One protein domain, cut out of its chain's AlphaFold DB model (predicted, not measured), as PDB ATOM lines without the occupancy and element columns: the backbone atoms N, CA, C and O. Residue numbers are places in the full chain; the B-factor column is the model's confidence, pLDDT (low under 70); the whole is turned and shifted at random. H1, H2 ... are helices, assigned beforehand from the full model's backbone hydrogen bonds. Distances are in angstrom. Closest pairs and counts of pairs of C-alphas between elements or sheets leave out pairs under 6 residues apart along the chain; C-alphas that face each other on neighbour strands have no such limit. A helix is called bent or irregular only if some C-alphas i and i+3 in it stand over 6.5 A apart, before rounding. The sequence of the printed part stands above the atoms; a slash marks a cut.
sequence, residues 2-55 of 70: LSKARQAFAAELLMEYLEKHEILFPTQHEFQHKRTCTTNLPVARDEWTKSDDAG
ATOM      1  N   LEU A   2       5.000  48.112  -0.326       79.75
ATOM      2  CA  LEU A   2       4.322  47.717  -1.579       79.75
ATOM      3  C   LEU A   2       4.842  48.428  -2.846       79.75
ATOM      4  O   LEU A   2       4.985  47.799  -3.890       79.75
ATOM      5  N   SER A   3       5.179  49.720  -2.764       89.44
ATOM      6  CA  SER A   3       5.714  50.483  -3.905       89.44
ATOM      7  C   SER A   3       7.052  49.946  -4.423       89.44
ATOM      8  O   SER A   3       7.217  49.801  -5.630       89.44
ATOM      9  N   LYS A   4       7.976  49.606  -3.514       90.88
ATOM     10  CA  LYS A   4       9.284  49.028  -3.855       90.88
ATOM     11  C   LYS A   4       9.154  47.617  -4.432       90.88
ATOM     12  O   LYS A   4       9.825  47.307  -5.403       90.88
ATOM     13  N   ALA A   5       8.256  46.797  -3.883       93.56
ATOM     14  CA  ALA A   5       7.999  45.455  -4.407       93.56
ATOM     15  C   ALA A   5       7.465  45.494  -5.850       93.56
ATOM     16  O   ALA A   5       7.934  44.752  -6.705       93.56
ATOM     17  N   ARG A   6       6.547  46.421  -6.154       94.62
ATOM     18  CA  ARG A   6       6.044  46.620  -7.522       94.62
ATOM     19  C   ARG A   6       7.135  47.094  -8.485       94.62
ATOM     20  O   ARG A   6       7.154  46.663  -9.629       94.62
ATOM     21  N   GLN A   7       8.014  47.992  -8.035       94.69
ATOM     22  CA  GLN A   7       9.146  48.458  -8.839       94.69
ATOM     23  C   GLN A   7      10.130  47.325  -9.138       94.69
ATOM     24  O   GLN A   7      10.534  47.190 -10.283       94.69
ATOM     25  N   ALA A   8      10.457  46.493  -8.145       93.50
ATOM     26  CA  ALA A   8      11.320  45.330  -8.338       93.50
ATOM     27  C   ALA A   8      10.725  44.352  -9.364       93.50
ATOM     28  O   ALA A   8      11.395  44.005 -10.328       93.50
ATOM     29  N   PHE A   9       9.438  44.021  -9.232       94.88
ATOM     30  CA  PHE A   9       8.746  43.148 -10.183       94.88
ATOM     31  C   PHE A   9       8.724  43.717 -11.612       94.88
ATOM     32  O   PHE A   9       8.981  43.008 -12.579       94.88
ATOM     33  N   ALA A  10       8.445  45.016 -11.761       95.69
ATOM     34  CA  ALA A  10       8.472  45.662 -13.070       95.69
ATOM     35  C   ALA A  10       9.886  45.690 -13.676       95.69
ATOM     36  O   ALA A  10      10.031  45.510 -14.884       95.69
ATOM     37  N   ALA A  11      10.917  45.903 -12.853       92.69
ATOM     38  CA  ALA A  11      12.307  45.881 -13.291       92.69
ATOM     39  C   ALA A  11      12.730  44.480 -13.758       92.69
ATOM     40  O   ALA A  11      13.368  44.371 -14.798       92.69
ATOM     41  N   GLU A  12      12.328  43.423 -13.048       92.75
ATOM     42  CA  GLU A  12      12.580  42.033 -13.451       92.75
ATOM     43  C   GLU A  12      11.949  41.719 -14.813       92.75
ATOM     44  O   GLU A  12      12.657  41.310 -15.731       92.75
ATOM     45  N   LEU A  13      10.655  42.014 -14.990       95.69
ATOM     46  CA  LEU A  13       9.963  41.799 -16.268       95.69
ATOM     47  C   LEU A  13      10.598  42.580 -17.424       95.69
ATOM     48  O   LEU A  13      10.689  42.079 -18.547       95.69
ATOM     49  N   LEU A  14      11.022  43.820 -17.165       93.88
ATOM     50  CA  LEU A  14      11.688  44.640 -18.170       93.88
ATOM     51  C   LEU A  14      13.044  44.043 -18.554       93.88
ATOM     52  O   LEU A  14      13.344  43.946 -19.740       93.88
ATOM     53  N   MET A  15      13.845  43.624 -17.573       91.56
ATOM     54  CA  MET A  15      15.150  43.021 -17.830       91.56
ATOM     55  C   MET A  15      15.036  41.723 -18.621       91.56
ATOM     56  O   MET A  15      15.758  41.553 -19.600       91.56
ATOM     57  N   GLU A  16      14.083  40.855 -18.274       92.44
ATOM     58  CA  GLU A  16      13.815  39.635 -19.040       92.44
ATOM     59  C   GLU A  16      13.467  39.940 -20.502       92.44
ATOM     60  O   GLU A  16      13.960  39.273 -21.411       92.44
ATOM     61  N   TYR A  17      12.645  40.965 -20.748       94.69
ATOM     62  CA  TYR A  17      12.295  41.383 -22.104       94.69
ATOM     63  C   TYR A  17      13.510  41.922 -22.869       94.69
ATOM     64  O   TYR A  17      13.754  41.515 -24.006       94.69
ATOM     65  N   LEU A  18      14.287  42.814 -22.248       92.31
ATOM     66  CA  LEU A  18      15.475  43.418 -22.856       92.31
ATOM     67  C   LEU A  18      16.527  42.365 -23.225       92.31
ATOM     68  O   LEU A  18      17.104  42.436 -24.309       92.31
ATOM     69  N   GLU A  19      16.748  41.383 -22.350       89.62
ATOM     70  CA  GLU A  19      17.691  40.286 -22.576       89.62
ATOM     71  C   GLU A  19      17.180  39.313 -23.642       89.62
ATOM     72  O   GLU A  19      17.910  38.989 -24.576       89.62
ATOM     73  N   LYS A  20      15.910  38.892 -23.563       92.94
ATOM     74  CA  LYS A  20      15.303  37.960 -24.528       92.94
ATOM     75  C   LYS A  20      15.320  38.489 -25.960       92.94
ATOM     76  O   LYS A  20      15.401  37.703 -26.901       92.94
ATOM     77  N   HIS A  21      15.175  39.800 -26.120       94.75
ATOM     78  CA  HIS A  21      15.135  40.454 -27.423       94.75
ATOM     79  C   HIS A  21      16.480  41.062 -27.836       94.75
ATOM     80  O   HIS A  21      16.514  41.791 -28.824       94.75
ATOM     81  N   GLU A  22      17.563  40.776 -27.099       90.88
ATOM     82  CA  GLU A  22      18.925  41.251 -27.392       90.88
ATOM     83  C   GLU A  22      18.988  42.774 -27.619       90.88
ATOM     84  O   GLU A  22      19.740  43.276 -28.451       90.88
ATOM     85  N   ILE A  23      18.167  43.530 -26.877       93.31
ATOM     86  CA  ILE A  23      18.033  44.986 -27.048       93.31
ATOM     87  C   ILE A  23      19.270  45.711 -26.501       93.31
ATOM     88  O   ILE A  23      19.639  46.778 -26.990       93.31
ATOM     89  N   LEU A  24      19.907  45.149 -25.472       89.38
ATOM     90  CA  LEU A  24      21.090  45.729 -24.842       89.38
ATOM     91  C   LEU A  24      22.363  45.314 -25.578       89.38
ATOM     92  O   LEU A  24      22.521  44.164 -25.984       89.38
ATOM     93  N   PHE A  25      23.316  46.240 -25.683       87.44
ATOM     94  CA  PHE A  25      24.569  45.943 -26.364       87.44
ATOM     95  C   PHE A  25      25.406  44.899 -25.608       87.44
ATOM     96  O   PHE A  25      25.533  44.979 -24.380       87.44
ATOM     97  N   PRO A  26      26.100  43.996 -26.329       82.44
ATOM     98  CA  PRO A  26      27.045  43.053 -25.735       82.44
ATOM     99  C   PRO A  26      28.282  43.694 -25.105       82.44
ATOM    100  O   PRO A  26      29.107  42.971 -24.556       82.44
ATOM    101  N   THR A  27      28.456  45.011 -25.182       83.50
ATOM    102  CA  THR A  27      29.521  45.771 -24.503       83.50
ATOM    103  C   THR A  27      28.985  46.625 -23.356       83.50
ATOM    104  O   THR A  27      29.766  47.151 -22.566       83.50
ATOM    105  N   GLN A  28      27.661  46.732 -23.209       86.38
ATOM    106  CA  GLN A  28      27.053  47.394 -22.066       86.38
ATOM    107  C   GLN A  28      27.194  46.483 -20.838       86.38
ATOM    108  O   GLN A  28      26.893  45.290 -20.880       86.38
ATOM    109  N   HIS A  29      27.734  47.031 -19.754       82.88
ATOM    110  CA  HIS A  29      28.027  46.283 -18.526       82.88
ATOM    111  C   HIS A  29      27.114  46.670 -17.367       82.88
ATOM    112  O   HIS A  29      26.852  45.856 -16.485       82.88
ATOM    113  N   GLU A  30      26.626  47.905 -17.369       80.50
ATOM    114  CA  GLU A  30      25.711  48.404 -16.354       80.50
ATOM    115  C   GLU A  30      24.290  47.889 -16.610       80.50
ATOM    116  O   GLU A  30      23.842  47.790 -17.757       80.50
ATOM    117  N   PHE A  31      23.583  47.581 -15.521       76.94
ATOM    118  CA  PHE A  31      22.175  47.173 -15.517       76.94
ATOM    119  C   PHE A  31      21.841  45.880 -16.287       76.94
ATOM    120  O   PHE A  31      20.677  45.673 -16.598       76.94
ATOM    121  N   GLN A  32      22.803  44.992 -16.570       80.62
ATOM    122  CA  GLN A  32      22.544  43.661 -17.153       80.62
ATOM    123  C   GLN A  32      22.690  42.546 -16.114       80.62
ATOM    124  O   GLN A  32      23.586  42.611 -15.266       80.62
ATOM    125  N   HIS A  33      21.887  41.474 -16.202       73.38
ATOM    126  CA  HIS A  33      22.180  40.292 -15.395       73.38
ATOM    127  C   HIS A  33      23.553  39.721 -15.762       73.38
ATOM    128  O   HIS A  33      23.947  39.661 -16.925       73.38
ATOM    129  N   LYS A  34      24.286  39.259 -14.740       71.94
ATOM    130  CA  LYS A  34      25.598  38.589 -14.852       71.94
ATOM    131  C   LYS A  34      26.752  39.462 -15.361       71.94
ATOM    132  O   LYS A  34      27.874  38.966 -15.435       71.94
ATOM    133  N   ARG A  35      26.525  40.747 -15.646       72.25
ATOM    134  CA  ARG A  35      27.590  41.717 -15.922       72.25
ATOM    135  C   ARG A  35      27.735  42.652 -14.741       72.25
ATOM    136  O   ARG A  35      26.750  43.122 -14.184       72.25
ATOM    137  N   THR A  36      28.970  42.869 -14.317       72.06
ATOM    138  CA  THR A  36      29.250  43.706 -13.149       72.06
ATOM    139  C   THR A  36      30.060  44.919 -13.575       72.06
ATOM    140  O   THR A  36      30.798  44.867 -14.559       72.06
ATOM    141  N   CYS A  37      29.963  46.009 -12.811       68.38
ATOM    142  CA  CYS A  37      30.810  47.189 -13.011       68.38
ATOM    143  C   CYS A  37      32.306  46.807 -13.039       68.38
ATOM    144  O   CYS A  37      33.081  47.321 -13.844       68.38
ATOM    145  N   THR A  38      32.690  45.802 -12.246       75.19
ATOM    146  CA  THR A  38      34.060  45.294 -12.145       75.19
ATOM    147  C   THR A  38      34.589  44.664 -13.438       75.19
ATOM    148  O   THR A  38      35.802  44.637 -13.627       75.19
ATOM    149  N   THR A  39      33.734  44.171 -14.345       80.50
ATOM    150  CA  THR A  39      34.188  43.553 -15.606       80.50
ATOM    151  C   THR A  39      34.321  44.546 -16.762       80.50
ATOM    152  O   THR A  39      34.952  44.206 -17.756       80.50
ATOM    153  N   ASN A  40      33.809  45.777 -16.637       84.88
ATOM    154  CA  ASN A  40      33.816  46.757 -17.729       84.88
ATOM    155  C   ASN A  40      35.239  47.182 -18.140       84.88
ATOM    156  O   ASN A  40      35.629  47.062 -19.298       84.88
ATOM    157  N   LEU A  41      36.037  47.637 -17.169       87.50
ATOM    158  CA  LEU A  41      37.409  48.098 -17.415       87.50
ATOM    159  C   LEU A  41      38.349  46.976 -17.889       87.50
ATOM    160  O   LEU A  41      39.103  47.223 -18.829       87.50
ATOM    161  N   PRO A  42      38.320  45.756 -17.311       89.56
ATOM    162  CA  PRO A  42      39.084  44.633 -17.847       89.56
ATOM    163  C   PRO A  42      38.750  44.312 -19.306       89.56
ATOM    164  O   PRO A  42      39.668  44.166 -20.101       89.56
ATOM    165  N   VAL A  43      37.463  44.268 -19.674       88.62
ATOM    166  CA  VAL A  43      37.046  43.995 -21.061       88.62
ATOM    167  C   VAL A  43      37.540  45.087 -22.008       88.62
ATOM    168  O   VAL A  43      38.106  44.776 -23.050       88.62
ATOM    169  N   ALA A  44      37.385  46.360 -21.634       90.50
ATOM    170  CA  ALA A  44      37.869  47.473 -22.447       90.50
ATOM    171  C   ALA A  44      39.392  47.424 -22.638       90.50
ATOM    172  O   ALA A  44      39.876  47.553 -23.759       90.50
ATOM    173  N   ARG A  45      40.146  47.180 -21.558       92.31
ATOM    174  CA  ARG A  45      41.606  47.061 -21.608       92.31
ATOM    175  C   ARG A  45      42.044  45.924 -22.524       92.31
ATOM    176  O   ARG A  45      42.941  46.129 -23.329       92.31
ATOM    177  N   ASP A  46      41.437  44.750 -22.398       94.38
ATOM    178  CA  ASP A  46      41.834  43.590 -23.193       94.38
ATOM    179  C   ASP A  46      41.588  43.832 -24.696       94.38
ATOM    180  O   ASP A  46      42.394  43.411 -25.520       94.38
ATOM    181  N   GLU A  47      40.526  44.556 -25.067       92.88
ATOM    182  CA  GLU A  47      40.301  44.989 -26.455       92.88
ATOM    183  C   GLU A  47      41.338  46.025 -26.916       92.88
ATOM    184  O   GLU A  47      41.891  45.901 -28.007       92.88
ATOM    185  N   TRP A  48      41.668  47.010 -26.078       95.12
ATOM    186  CA  TRP A  48      42.685  48.020 -26.389       95.12
ATOM    187  C   TRP A  48      44.077  47.422 -26.578       95.12
ATOM    188  O   TRP A  48      44.771  47.790 -27.521       95.12
ATOM    189  N   THR A  49      44.474  46.486 -25.714       96.06
ATOM    190  CA  THR A  49      45.770  45.807 -25.820       96.06
ATOM    191  C   THR A  49      45.865  44.996 -27.108       96.06
ATOM    192  O   THR A  49      46.899  45.039 -27.758       96.06
ATOM    193  N   LYS A  50      44.784  44.337 -27.553       96.62
ATOM    194  CA  LYS A  50      44.787  43.633 -28.848       96.62
ATOM    195  C   LYS A  50      44.996  44.578 -30.030       96.62
ATOM    196  O   LYS A  50      45.708  44.217 -30.961       96.62
ATOM    197  N   SER A  51      44.365  45.755 -30.020       96.19
ATOM    198  CA  SER A  51      44.571  46.758 -31.074       96.19
ATOM    199  C   SER A  51      46.000  47.302 -31.070       96.19
ATOM    200  O   SER A  51      46.594  47.447 -32.135       96.19
ATOM    201  N   ASP A  52      46.567  47.546 -29.886       96.31
ATOM    202  CA  ASP A  52      47.963  47.973 -29.735       96.31
ATOM    203  C   ASP A  52      48.938  46.902 -30.257       96.31
ATOM    204  O   ASP A  52      49.800  47.198 -31.084       96.31
ATOM    205  N   ASP A  53      48.725  45.636 -29.882       97.56
ATOM    206  CA  ASP A  53      49.511  44.489 -30.357       97.56
ATOM    207  C   ASP A  53      49.428  44.313 -31.886       97.56
ATOM    208  O   ASP A  53      50.391  43.877 -32.522       97.56
ATOM    209  N   ALA A  54      48.288  44.654 -32.495       97.56
ATOM    210  CA  ALA A  54      48.092  44.623 -33.944       97.56
ATOM    211  C   ALA A  54      48.738  45.818 -34.675       97.56
ATOM    212  O   ALA A  54      48.847  45.799 -35.904       97.56
ATOM    213  N   GLY A  55      49.190  46.841 -33.941       96.88
ATOM    214  CA  GLY A  55      49.682  48.100 -34.499       96.88
ATOM    215  C   GLY A  55      48.573  48.997 -35.058       96.88
ATOM    216  O   GLY A  55      48.860  49.903 -35.845       96.88
TER     217      GLY A  55
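Overview. This is residues 2 to 55 of the 70 residues of an uncharacterized protein of Echinostoma caproni (UniProt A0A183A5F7). Two helices, H1 and then H2, make the two ends of a long, thin rod, with a looping stretch, residues 21 to 36, in the middle between them. Residues 2 to 11 of H1 stick out at one end and residues 45 to 55, of which 45 to 53 belong to H2, at the other. The printed part has 54 residues with two named helices and no named strand; its class is all helix. It is extended, with a radius of gyration of the C-alphas of 15.8 A and spans of 55 by 22 by 11 A.

Arrangement. H1, residues 2 to 20, is the longest helix, and every O i to N i+4 pair in it is within hydrogen-bond range. H2, residues 37 to 53, is apart from H1 and has 11 of 13 such pairs within range. H2 is irregular, but only just: C-alphas 38 and 41 are 6.8 A apart.

Along the chain. H1 begins at C-alpha 2 (4.322, 47.717, -1.579) and is 27.2 A long. H2 ends at C-alpha 53 (49.511, 44.489, -30.357) and is 25.6 A long.

Size, cuts and confidence. The C-alphas farthest apart, of Leu 2 and Gly 55, are 56.0 A apart. The printed part has no cut. The link from H1 to H2 is long. Only residue 37 has a pLDDT under 70.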